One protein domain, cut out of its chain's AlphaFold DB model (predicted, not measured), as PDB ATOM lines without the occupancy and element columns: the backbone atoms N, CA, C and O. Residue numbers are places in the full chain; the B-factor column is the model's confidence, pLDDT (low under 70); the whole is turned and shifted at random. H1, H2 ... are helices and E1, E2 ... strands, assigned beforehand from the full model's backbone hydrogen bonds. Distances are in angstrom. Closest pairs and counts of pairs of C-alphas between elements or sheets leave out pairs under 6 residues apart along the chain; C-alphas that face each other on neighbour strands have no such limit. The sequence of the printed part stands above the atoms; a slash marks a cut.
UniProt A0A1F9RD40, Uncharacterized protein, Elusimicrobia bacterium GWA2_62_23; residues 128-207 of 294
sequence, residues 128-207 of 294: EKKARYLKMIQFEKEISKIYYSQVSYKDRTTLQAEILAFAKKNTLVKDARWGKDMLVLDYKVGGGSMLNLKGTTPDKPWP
ATOM      1  N   GLU A 128      21.119-104.690 -13.273       76.12
ATOM      2  CA  GLU A 128      22.515-104.245 -13.179       76.12
ATOM      3  C   GLU A 128      22.668-102.858 -12.528       76.12
ATOM      4  O   GLU A 128      23.548-102.635 -11.690       76.12
ATOM      5  N   LYS A 129      21.787-101.910 -12.876       71.25
ATOM      6  CA  LYS A 129      21.763-100.578 -12.258       71.25
ATOM      7  C   LYS A 129      21.282-100.668 -10.811       71.25
ATOM      8  O   LYS A 129      21.842 -99.984  -9.958       71.25
ATOM      9  N   LYS A 130      20.306-101.528 -10.509       73.56
ATOM     10  CA  LYS A 130      19.781-101.733  -9.150       73.56
ATOM     11  C   LYS A 130      20.846-102.289  -8.205       73.56
ATOM     12  O   LYS A 130      21.071-101.712  -7.143       73.56
ATOM     13  N   ALA A 131      21.580-103.322  -8.621       81.31
ATOM     14  CA  ALA A 131      22.707-103.863  -7.861       81.31
ATOM     15  C   ALA A 131      23.779-102.795  -7.582       81.31
ATOM     16  O   ALA A 131      24.342-102.727  -6.488       81.31
ATOM     17  N   ARG A 132      24.037-101.912  -8.553       77.12
ATOM     18  CA  ARG A 132      24.980-100.803  -8.389       77.12
ATOM     19  C   ARG A 132      24.488 -99.740  -7.407       77.12
ATOM     20  O   ARG A 132      25.260 -99.329  -6.545       77.12
ATOM     21  N   TYR A 133      23.222 -99.336  -7.499       74.25
ATOM     22  CA  TYR A 133      22.612 -98.404  -6.546       74.25
ATOM     23  C   TYR A 133      22.649 -98.951  -5.119       74.25
ATOM     24  O   TYR A 133      22.983 -98.217  -4.195       74.25
ATOM     25  N   LEU A 134      22.391-100.248  -4.933       80.00
ATOM     26  CA  LEU A 134      22.490-100.885  -3.618       80.00
ATOM     27  C   LEU A 134      23.910-100.801  -3.041       80.00
ATOM     28  O   LEU A 134      24.063-100.510  -1.857       80.00
ATOM     29  N   LYS A 135      24.948-100.972  -3.872       85.56
ATOM     30  CA  LYS A 135      26.345-100.778  -3.446       85.56
ATOM     31  C   LYS A 135      26.633 -99.329  -3.039       85.56
ATOM     32  O   LYS A 135      27.318 -99.118  -2.043       85.56
ATOM     33  N   MET A 136      26.099 -98.345  -3.768       82.19
ATOM     34  CA  MET A 136      26.229 -96.924  -3.412       82.19
ATOM     35  C   MET A 136      25.558 -96.632  -2.065       82.19
ATOM     36  O   MET A 136      26.209 -96.119  -1.162       82.19
ATOM     37  N   ILE A 137      24.303 -97.056  -1.882       76.94
ATOM     38  CA  ILE A 137      23.558 -96.882  -0.623       76.94
ATOM     39  C   ILE A 137      24.300 -97.531   0.551       76.94
ATOM     40  O   ILE A 137      24.385 -96.954   1.634       76.94
ATOM     41  N   GLN A 138      24.834 -98.739   0.358       84.06
ATOM     42  CA  GLN A 138      25.582 -99.437   1.399       84.06
ATOM     43  C   GLN A 138      26.842 -98.665   1.807       84.06
ATOM     44  O   GLN A 138      27.116 -98.506   2.994       84.06
ATOM     45  N   PHE A 139      27.568 -98.121   0.836       89.38
ATOM     46  CA  PHE A 139      28.752 -97.314   1.091       89.38
ATOM     47  C   PHE A 139      28.436 -95.988   1.811       89.38
ATOM     48  O   PHE A 139      29.136 -95.600   2.746       89.38
ATOM     49  N   GLU A 140      27.337 -95.318   1.461       85.00
ATOM     50  CA  GLU A 140      26.885 -94.111   2.170       85.00
ATOM     51  C   GLU A 140      26.502 -94.401   3.631       85.00
ATOM     52  O   GLU A 140      26.765 -93.589   4.527       85.00
ATOM     53  N   LYS A 141      25.936 -95.586   3.905       82.62
ATOM     54  CA  LYS A 141      25.681 -96.057   5.276       82.62
ATOM     55  C   LYS A 141      26.975 -96.271   6.058       82.62
ATOM     56  O   LYS A 141      27.019 -95.944   7.242       82.62
ATOM     57  N   GLU A 142      28.024 -96.784   5.422       91.31
ATOM     58  CA  GLU A 142      29.335 -96.961   6.058       91.31
ATOM     59  C   GLU A 142      29.972 -95.616   6.424       91.31
ATOM     60  O   GLU A 142      30.405 -95.441   7.563       91.31
ATOM     61  N   ILE A 143      29.930 -94.632   5.519       91.62
ATOM     62  CA  ILE A 143      30.365 -93.252   5.804       91.62
ATOM     63  C   ILE A 143      29.590 -92.671   6.989       91.62
ATOM     64  O   ILE A 143      30.181 -92.115   7.917       91.62
ATOM     65  N   SER A 144      28.266 -92.828   6.976       85.50
ATOM     66  CA  SER A 144      27.396 -92.349   8.052       85.50
ATOM     67  C   SER A 144      27.765 -92.993   9.391       85.50
ATOM     68  O   SER A 144      27.869 -92.308  10.405       85.50
ATOM     69  N   LYS A 145      28.041 -94.303   9.399       88.19
ATOM     70  CA  LYS A 145      28.478 -95.033  10.594       88.19
ATOM     71  C   LYS A 145      29.805 -94.499  11.137       88.19
ATOM     72  O   LYS A 145      29.915 -94.304  12.346       88.19
ATOM     73  N   ILE A 146      30.789 -94.230  10.273       89.69
ATOM     74  CA  ILE A 146      32.068 -93.616  10.677       89.69
ATOM     75  C   ILE A 146      31.807 -92.261  11.335       89.69
ATOM     76  O   ILE A 146      32.268 -92.028  12.448       89.69
ATOM     77  N   TYR A 147      31.014 -91.405  10.686       88.62
ATOM     78  CA  TYR A 147      30.707 -90.076  11.200       88.62
ATOM     79  C   TYR A 147      30.059 -90.130  12.589       88.62
ATOM     80  O   TYR A 147      30.611 -89.593  13.548       88.62
ATOM     81  N   TYR A 148      28.924 -90.816  12.737       85.12
ATOM     82  CA  TYR A 148      28.186 -90.785  14.005       85.12
ATOM     83  C   TYR A 148      28.859 -91.544  15.136       85.12
ATOM     84  O   TYR A 148      28.683 -91.175  16.292       85.12
ATOM     85  N   SER A 149      29.639 -92.580  14.825       87.56
ATOM     86  CA  SER A 149      30.375 -93.296  15.865       87.56
ATOM     87  C   SER A 149      31.514 -92.475  16.454       87.56
ATOM     88  O   SER A 149      31.979 -92.851  17.522       87.56
ATOM     89  N   GLN A 150      31.958 -91.397  15.793       89.31
ATOM     90  CA  GLN A 150      33.166 -90.644  16.156       89.31
ATOM     91  C   GLN A 150      32.941 -89.150  16.415       89.31
ATOM     92  O   GLN A 150      33.801 -88.500  17.009       89.31
ATOM     93  N   VAL A 151      31.793 -88.593  16.012       85.88
ATOM     94  CA  VAL A 151      31.499 -87.150  16.104       85.88
ATOM     95  C   VAL A 151      31.544 -86.591  17.532       85.88
ATOM     96  O   VAL A 151      31.774 -85.400  17.707       85.88
ATOM     97  N   SER A 152      31.337 -87.424  18.556       83.12
ATOM     98  CA  SER A 152      31.329 -86.995  19.960       83.12
ATOM     99  C   SER A 152      32.717 -86.863  20.596       83.12
ATOM    100  O   SER A 152      32.826 -86.226  21.641       83.12
ATOM    101  N   TYR A 153      33.767 -87.440  20.003       90.31
ATOM    102  CA  TYR A 153      35.112 -87.467  20.601       90.31
ATOM    103  C   TYR A 153      36.258 -87.144  19.637       90.31
ATOM    104  O   TYR A 153      37.388 -86.975  20.089       90.31
ATOM    105  N   LYS A 154      36.000 -87.037  18.330       88.62
ATOM    106  CA  LYS A 154      36.969 -86.492  17.372       88.62
ATOM    107  C   LYS A 154      36.620 -85.058  17.020       88.62
ATOM    108  O   LYS A 154      35.450 -84.713  16.854       88.62
ATOM    109  N   ASP A 155      37.644 -84.226  16.848       91.44
ATOM    110  CA  ASP A 155      37.436 -82.910  16.267       91.44
ATOM    111  C   ASP A 155      36.931 -83.041  14.822       91.44
ATOM    112  O   ASP A 155      37.185 -84.022  14.108       91.44
ATOM    113  N   ARG A 156      36.185 -82.024  14.387       84.88
ATOM    114  CA  ARG A 156      35.522 -82.023  13.083       84.88
ATOM    115  C   ARG A 156      36.510 -82.219  11.934       84.88
ATOM    116  O   ARG A 156      36.189 -82.952  11.005       84.88
ATOM    117  N   THR A 157      37.670 -81.571  11.977       88.75
ATOM    118  CA  THR A 157      38.640 -81.580  10.876       88.75
ATOM    119  C   THR A 157      39.245 -82.968  10.700       88.75
ATOM    120  O   THR A 157      39.285 -83.479   9.580       88.75
ATOM    121  N   THR A 158      39.628 -83.618  11.799       91.44
ATOM    122  CA  THR A 158      40.158 -84.987  11.788       91.44
ATOM    123  C   THR A 158      39.123 -85.980  11.266       91.44
ATOM    124  O   THR A 158      39.407 -86.751  10.347       91.44
ATOM    125  N   LEU A 159      37.885 -85.917  11.770       89.75
ATOM    126  CA  LEU A 159      36.811 -86.796  11.306       89.75
ATOM    127  C   LEU A 159      36.504 -86.592   9.813       89.75
ATOM    128  O   LEU A 159      36.310 -87.555   9.068       89.75
ATOM    129  N   GLN A 160      36.491 -85.339   9.355       90.69
ATOM    130  CA  GLN A 160      36.297 -85.011   7.944       90.69
ATOM    131  C   GLN A 160      37.418 -85.570   7.059       90.69
ATOM    132  O   GLN A 160      37.125 -86.100   5.983       90.69
ATOM    133  N   ALA A 161      38.676 -85.492   7.496       93.44
ATOM    134  CA  ALA A 161      39.816 -86.050   6.771       93.44
ATOM    135  C   ALA A 161      39.745 -87.583   6.673       93.44
ATOM    136  O   ALA A 161      39.981 -88.141   5.600       93.44
ATOM    137  N   GLU A 162      39.353 -88.268   7.750       94.62
ATOM    138  CA  GLU A 162      39.199 -89.727   7.764       94.62
ATOM    139  C   GLU A 162      38.086 -90.212   6.839       94.62
ATOM    140  O   GLU A 162      38.300 -91.126   6.041       94.62
ATOM    141  N   ILE A 163      36.916 -89.571   6.891       95.19
ATOM    142  CA  ILE A 163      35.801 -89.887   5.992       95.19
ATOM    143  C   ILE A 163      36.208 -89.654   4.538       95.19
ATOM    144  O   ILE A 163      35.887 -90.464   3.671       95.19
ATOM    145  N   LEU A 164      36.948 -88.578   4.263       95.69
ATOM    146  CA  LEU A 164      37.433 -88.289   2.919       95.69
ATOM    147  C   LEU A 164      38.421 -89.353   2.430       95.69
ATOM    148  O   LEU A 164      38.329 -89.808   1.291       95.69
ATOM    149  N   ALA A 165      39.349 -89.773   3.292       96.69
ATOM    150  CA  ALA A 165      40.312 -90.824   2.990       96.69
ATOM    151  C   ALA A 165      39.625 -92.179   2.773       96.69
ATOM    152  O   ALA A 165      39.968 -92.896   1.832       96.69
ATOM    153  N   PHE A 166      38.631 -92.516   3.601       96.62
ATOM    154  CA  PHE A 166      37.785 -93.692   3.411       96.62
ATOM    155  C   PHE A 166      37.054 -93.621   2.069       96.62
ATOM    156  O   PHE A 166      37.087 -94.579   1.294       96.62
ATOM    157  N   ALA A 167      36.471 -92.463   1.748       95.12
ATOM    158  CA  ALA A 167      35.687 -92.312   0.540       95.12
ATOM    159  C   ALA A 167      36.531 -92.443  -0.737       95.12
ATOM    160  O   ALA A 167      36.147 -93.151  -1.665       95.12
ATOM    161  N   LYS A 168      37.719 -91.826  -0.754       95.06
ATOM    162  CA  LYS A 168      38.658 -91.869  -1.887       95.06
ATOM    163  C   LYS A 168      39.260 -93.253  -2.143       95.06
ATOM    164  O   LYS A 168      39.696 -93.521  -3.258       95.06
ATOM    165  N   LYS A 169      39.283 -94.139  -1.143       96.69
ATOM    166  CA  LYS A 169      39.721 -95.536  -1.311       96.69
ATOM    167  C   LYS A 169      38.659 -96.417  -1.974       96.69
ATOM    168  O   LYS A 169      38.986 -97.505  -2.444       96.69
ATOM    169  N   ASN A 170      37.398 -95.986  -2.006       95.06
ATOM    170  CA  ASN A 170      36.318 -96.792  -2.557       95.06
ATOM    171  C   ASN A 170      36.310 -96.752  -4.092       95.06
ATOM    172  O   ASN A 170      36.321 -95.692  -4.712       95.06
ATOM    173  N   THR A 171      36.229 -97.923  -4.724       94.56
ATOM    174  CA  THR A 171      36.302 -98.053  -6.187       94.56
ATOM    175  C   THR A 171      35.103 -97.456  -6.926       94.56
ATOM    176  O   THR A 171      35.228 -97.181  -8.123       94.56
ATOM    177  N   LEU A 172      33.972 -97.238  -6.244       91.25
ATOM    178  CA  LEU A 172      32.759 -96.624  -6.793       91.25
ATOM    179  C   LEU A 172      32.894 -95.107  -6.958       91.25
ATOM    180  O   LEU A 172      32.231 -94.530  -7.822       91.25
ATOM    181  N   VAL A 173      33.742 -94.475  -6.147       92.31
ATOM    182  CA  VAL A 173      33.904 -93.023  -6.081       92.31
ATOM    183  C   VAL A 173      34.927 -92.573  -7.124       92.31
ATOM    184  O   VAL A 173      36.008 -93.145  -7.262       92.31
ATOM    185  N   LYS A 174      34.555 -91.568  -7.914       92.88
ATOM    186  CA  LYS A 174      35.423 -90.848  -8.851       92.88
ATOM    187  C   LYS A 174      36.115 -89.689  -8.142       92.88
ATOM    188  O   LYS A 174      37.323 -89.539  -8.280       92.88
ATOM    189  N   ASP A 175      35.343 -88.893  -7.409       93.56
ATOM    190  CA  ASP A 175      35.841 -87.790  -6.594       93.56
ATOM    191  C   ASP A 175      35.045 -87.695  -5.290       93.56
ATOM    192  O   ASP A 175      33.865 -88.036  -5.231       93.56
ATOM    193  N   ALA A 176      35.708 -87.236  -4.236       94.44
ATOM    194  CA  ALA A 176      35.080 -86.934  -2.965       94.44
ATOM    195  C   ALA A 176      35.684 -85.649  -2.412       94.44
ATOM    196  O   ALA A 176      36.912 -85.504  -2.350       94.44
ATOM    197  N   ARG A 177      34.816 -84.735  -1.976       94.25
ATOM    198  CA  ARG A 177      35.204 -83.441  -1.406       94.25
ATOM    199  C   ARG A 177      34.192 -82.954  -0.380       94.25
ATOM    200  O   ARG A 177      33.008 -83.274  -0.450       94.25
ATOM    201  N   TRP A 178      34.657 -82.139   0.558       89.19
ATOM    202  CA  TRP A 178      33.779 -81.423   1.476       89.19
ATOM    203  C   TRP A 178      33.326 -80.107   0.845       89.19
ATOM    204  O   TRP A 178      34.147 -79.298   0.420       89.19
ATOM    205  N   GLY A 179      32.013 -79.892   0.795       83.19
ATOM    206  CA  GLY A 179      31.427 -78.560   0.691       83.19
ATOM    207  C   GLY A 179      31.343 -77.894   2.069       83.19
ATOM    208  O   GLY A 179      31.865 -78.412   3.054       83.19
ATOM    209  N   LYS A 180      30.626 -76.766   2.157       76.12
ATOM    210  CA  LYS A 180      30.478 -75.980   3.399       76.12
ATOM    211  C   LYS A 180      30.107 -76.843   4.617       76.12
ATOM    212  O   LYS A 180      30.734 -76.738   5.665       76.12
ATOM    213  N   ASP A 181      29.124 -77.729   4.460       77.00
ATOM    214  CA  ASP A 181      28.655 -78.624   5.528       77.00
ATOM    215  C   ASP A 181      28.242 -80.023   5.021       77.00
ATOM    216  O   ASP A 181      27.612 -80.786   5.747       77.00
ATOM    217  N   MET A 182      28.596 -80.380   3.783       83.94
ATOM    218  CA  MET A 182      28.172 -81.633   3.145       83.94
ATOM    219  C   MET A 182      29.358 -82.365   2.534       83.94
ATOM    220  O   MET A 182      30.262 -81.729   1.991       83.94
ATOM    221  N   LEU A 183      29.334 -83.693   2.589       88.38
ATOM    222  CA  LEU A 183      30.247 -84.517   1.809       88.38
ATOM    223  C   LEU A 183      29.647 -84.715   0.417       88.38
ATOM    224  O   LEU A 183      28.545 -85.240   0.284       88.38
ATOM    225  N   VAL A 184      30.373 -84.289  -0.609       88.44
ATOM    226  CA  VAL A 184      30.015 -84.502  -2.012       88.44
ATOM    227  C   VAL A 184      30.770 -85.727  -2.510       88.44
ATOM    228  O   VAL A 184      31.998 -85.774  -2.415       88.44
ATOM    229  N   LEU A 185      30.031 -86.709  -3.018       86.12
ATOM    230  CA  LEU A 185      30.541 -87.951  -3.590       86.12
ATOM    231  C   LEU A 185      30.175 -87.999  -5.071       86.12
ATOM    232  O   LEU A 185      29.019 -88.225  -5.414       86.12
ATOM    233  N   ASP A 186      31.149 -87.828  -5.955       87.38
ATOM    234  CA  ASP A 186      30.956 -88.048  -7.383       87.38
ATOM    235  C   ASP A 186      31.249 -89.514  -7.689       87.38
ATOM    236  O   ASP A 186      32.389 -89.965  -7.566       87.38
ATOM    237  N   TYR A 187      30.240 -90.285  -8.086       84.69
ATOM    238  CA  TYR A 187      30.424 -91.693  -8.423       84.69
ATOM    239  C   TYR A 187      30.882 -91.857  -9.871       84.69
ATOM    240  O   TYR A 187      30.536 -91.076 -10.758       84.69
ATOM    241  N   LYS A 188      31.635 -92.927 -10.151       83.88
ATOM    242  CA  LYS A 188      32.101 -93.233 -11.516       83.88
ATOM    243  C   LYS A 188      30.953 -93.430 -12.509       83.88
ATOM    244  O   LYS A 188      31.160 -93.262 -13.704       83.88
ATOM    245  N   VAL A 189      29.764 -93.796 -12.029       71.81
ATOM    246  CA  VAL A 189      28.532 -93.921 -12.819       71.81
ATOM    247  C   VAL A 189      27.348 -93.609 -11.913       71.81
ATOM    248  O   VAL A 189      27.332 -94.056 -10.769       71.81
ATOM    249  N   GLY A 190      26.351 -92.896 -12.438       63.81
ATOM    250  CA  GLY A 190      25.134 -92.544 -11.698       63.81
ATOM    251  C   GLY A 190      25.098 -91.109 -11.164       63.81
ATOM    252  O   GLY A 190      24.109 -90.738 -10.547       63.81
ATOM    253  N   GLY A 191      26.121 -90.294 -11.445       74.44
ATOM    254  CA  GLY A 191      26.174 -88.887 -11.034       74.44
ATOM    255  C   GLY A 191      26.755 -88.683  -9.631       74.44
ATOM    256  O   GLY A 191      27.450 -89.554  -9.103       74.44
ATOM    257  N   GLY A 192      26.509 -87.502  -9.063       72.56
ATOM    258  CA  GLY A 192      26.957 -87.125  -7.723       72.56
ATOM    259  C   GLY A 192      25.882 -87.341  -6.655       72.56
ATOM    260  O   GLY A 192      24.690 -87.223  -6.930       72.56
ATOM    261  N   SER A 193      26.312 -87.632  -5.431       77.19
ATOM    262  CA  SER A 193      25.498 -87.654  -4.213       77.19
ATOM    263  C   SER A 193      26.022 -86.622  -3.225       77.19
ATOM    264  O   SER A 193      27.220 -86.332  -3.173       77.19
ATOM    265  N   MET A 194      25.118 -86.058  -2.431       74.50
ATOM    266  CA  MET A 194      25.451 -85.123  -1.362       74.50
ATOM    267  C   MET A 194      24.953 -85.689  -0.041       74.50
ATOM    268  O   MET A 194      23.749 -85.825   0.178       74.50
ATOM    269  N   LEU A 195      25.883 -85.991   0.858       71.75
ATOM    270  CA  LEU A 195      25.579 -86.460   2.199       71.75
ATOM    271  C   LEU A 195      25.626 -85.290   3.177       71.75
ATOM    272  O   LEU A 195      26.691 -84.732   3.465       71.75
ATOM    273  N   ASN A 196      24.459 -84.947   3.723       72.00
ATOM    274  CA  ASN A 196      24.372 -84.040   4.857       72.00
ATOM    275  C   ASN A 196      24.538 -84.822   6.167       72.00
ATOM    276  O   ASN A 196      23.611 -85.472   6.660       72.00
ATOM    277  N   LEU A 197      25.747 -84.745   6.716       68.44
ATOM    278  CA  LEU A 197      26.125 -85.404   7.965       68.44
ATOM    279  C   LEU A 197      25.833 -84.517   9.190       68.44
ATOM    280  O   LEU A 197      25.847 -84.993  10.322       68.44
ATOM    281  N   LYS A 198      25.511 -83.233   8.981       55.78
ATOM    282  CA  LYS A 198      25.206 -82.268  10.039       55.78
ATOM    283  C   LYS A 198      23.690 -82.249  10.290       55.78
ATOM    284  O   LYS A 198      22.919 -81.839   9.429       55.78
ATOM    285  N   GLY A 199      23.254 -82.673  11.479       46.00
ATOM    286  CA  GLY A 199      21.847 -82.563  11.912       46.00
ATOM    287  C   GLY A 199      20.980 -83.811  11.721       46.00
ATOM    288  O   GLY A 199      19.767 -83.757  11.877       46.00
ATOM    289  N   THR A 200      21.587 -84.949  11.418       41.66
ATOM    290  CA  THR A 200      20.891 -86.217  11.212       41.66
ATOM    291  C   THR A 200      21.300 -87.181  12.317       41.66
ATOM    292  O   THR A 200      22.238 -87.934  12.145       41.66
ATOM    293  N   THR A 201      20.654 -87.178  13.482       39.53
ATOM    294  CA  THR A 201      20.909 -88.251  14.459       39.53
ATOM    295  C   THR A 201      20.608 -89.620  13.811       39.53
ATOM    296  O   THR A 201      19.602 -89.755  13.099       39.53
ATOM    297  N   PRO A 202      21.481 -90.631  13.976       40.00
ATOM    298  CA  PRO A 202      21.257 -91.978  13.443       40.00
ATOM    299  C   PRO A 202      20.138 -92.724  14.189       40.00
ATOM    300  O   PRO A 202      19.614 -93.704  13.668       40.00
ATOM    301  N   ASP A 203      19.728 -92.230  15.360       39.78
ATOM    302  CA  ASP A 203      18.801 -92.917  16.271       39.78
ATOM    303  C   ASP A 203      17.324 -92.792  15.888       39.78
ATOM    304  O   ASP A 203      16.448 -93.339  16.556       39.78
ATOM    305  N   LYS A 204      17.023 -92.082  14.800       35.28
ATOM    306  CA  LYS A 204      15.668 -91.984  14.274       35.28
ATOM    307  C   LYS A 204      15.520 -92.953  13.099       35.28
ATOM    308  O   LYS A 204      16.052 -92.669  12.020       35.28
ATOM    309  N   PRO A 205      14.839 -94.111  13.277       33.91
ATOM    310  CA  PRO A 205      14.661 -95.089  12.208       33.91
ATOM    311  C   PRO A 205      14.059 -94.391  10.987       33.91
ATOM    312  O   PRO A 205      13.236 -93.494  11.138       33.91
ATOM    313  N   TRP A 206      14.456 -94.792   9.780       30.84
ATOM    314  CA  TRP A 206      14.002 -94.233   8.495       30.84
ATOM    315  C   TRP A 206      12.494 -93.848   8.397       30.84
ATOM    316  O   TRP A 206      12.206 -92.840   7.752       30.84
ATOM    317  N   PRO A 207      11.525 -94.515   9.067       36.84
ATOM    318  CA  PRO A 207      10.144 -94.010   9.198       36.84
ATOM    319  C   PRO A 207       9.960 -92.694   9.995       36.84
ATOM    320  O   PRO A 207       9.128 -91.873   9.621       36.84
TER     321      PRO A 207
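What this domain is: This is residues 128 to 207 of the 294 residues of an uncharacterized protein of Elusimicrobia bacterium GWA2_62_23 (UniProt A0A1F9RD40). A helical hairpin, H1 and H2, covers one face of a small three-stranded sheet, E1 E2 E3, whose other face is bare: two layers. The printed part has 80 residues with two named helices, then three named strands, antiparallel in that order; the class is mixed. It is compact, radius of gyration of the C-alphas 12.7 A, spanning 39 by 30 by 19 A.

Where its parts are: Find C-alpha 128 at (22.515, -104.245, -13.179); H1 runs 34.0 A to residue 150. H2, residues 156 to 169, runs 20.2 A. E1 is residues 173 to 178, E2 183 to 187, and E3 192 to 195, ending at (25.579, -86.460, 2.199).

How they stand to each other: The strands form a meander, each the antiparallel neighbour of the one before; N 177 and O 184, 3.0 A, and N 185 and O 193, 2.8 A, are within hydrogen-bond range. H1 lies over E2, height 10.1 A; H2 lies over E1, height 9.3 A, and only just not over E2, where 2 of its C-alphas fall. H1 touches H2 with residues 143 to 150 alone, closest C-alphas Ile 143 and Ile 163, 6.4 A, at a shallow tilt of 27 degrees, opposite ways. In both, every O i to N i+4 pair is within range.

The domain as a whole: C-alphas 128 and 153, farthest apart, are 39.8 A apart. The printed part has no cut; its four links are tight. Residues 190 and 197 to 207 have pLDDT under 70.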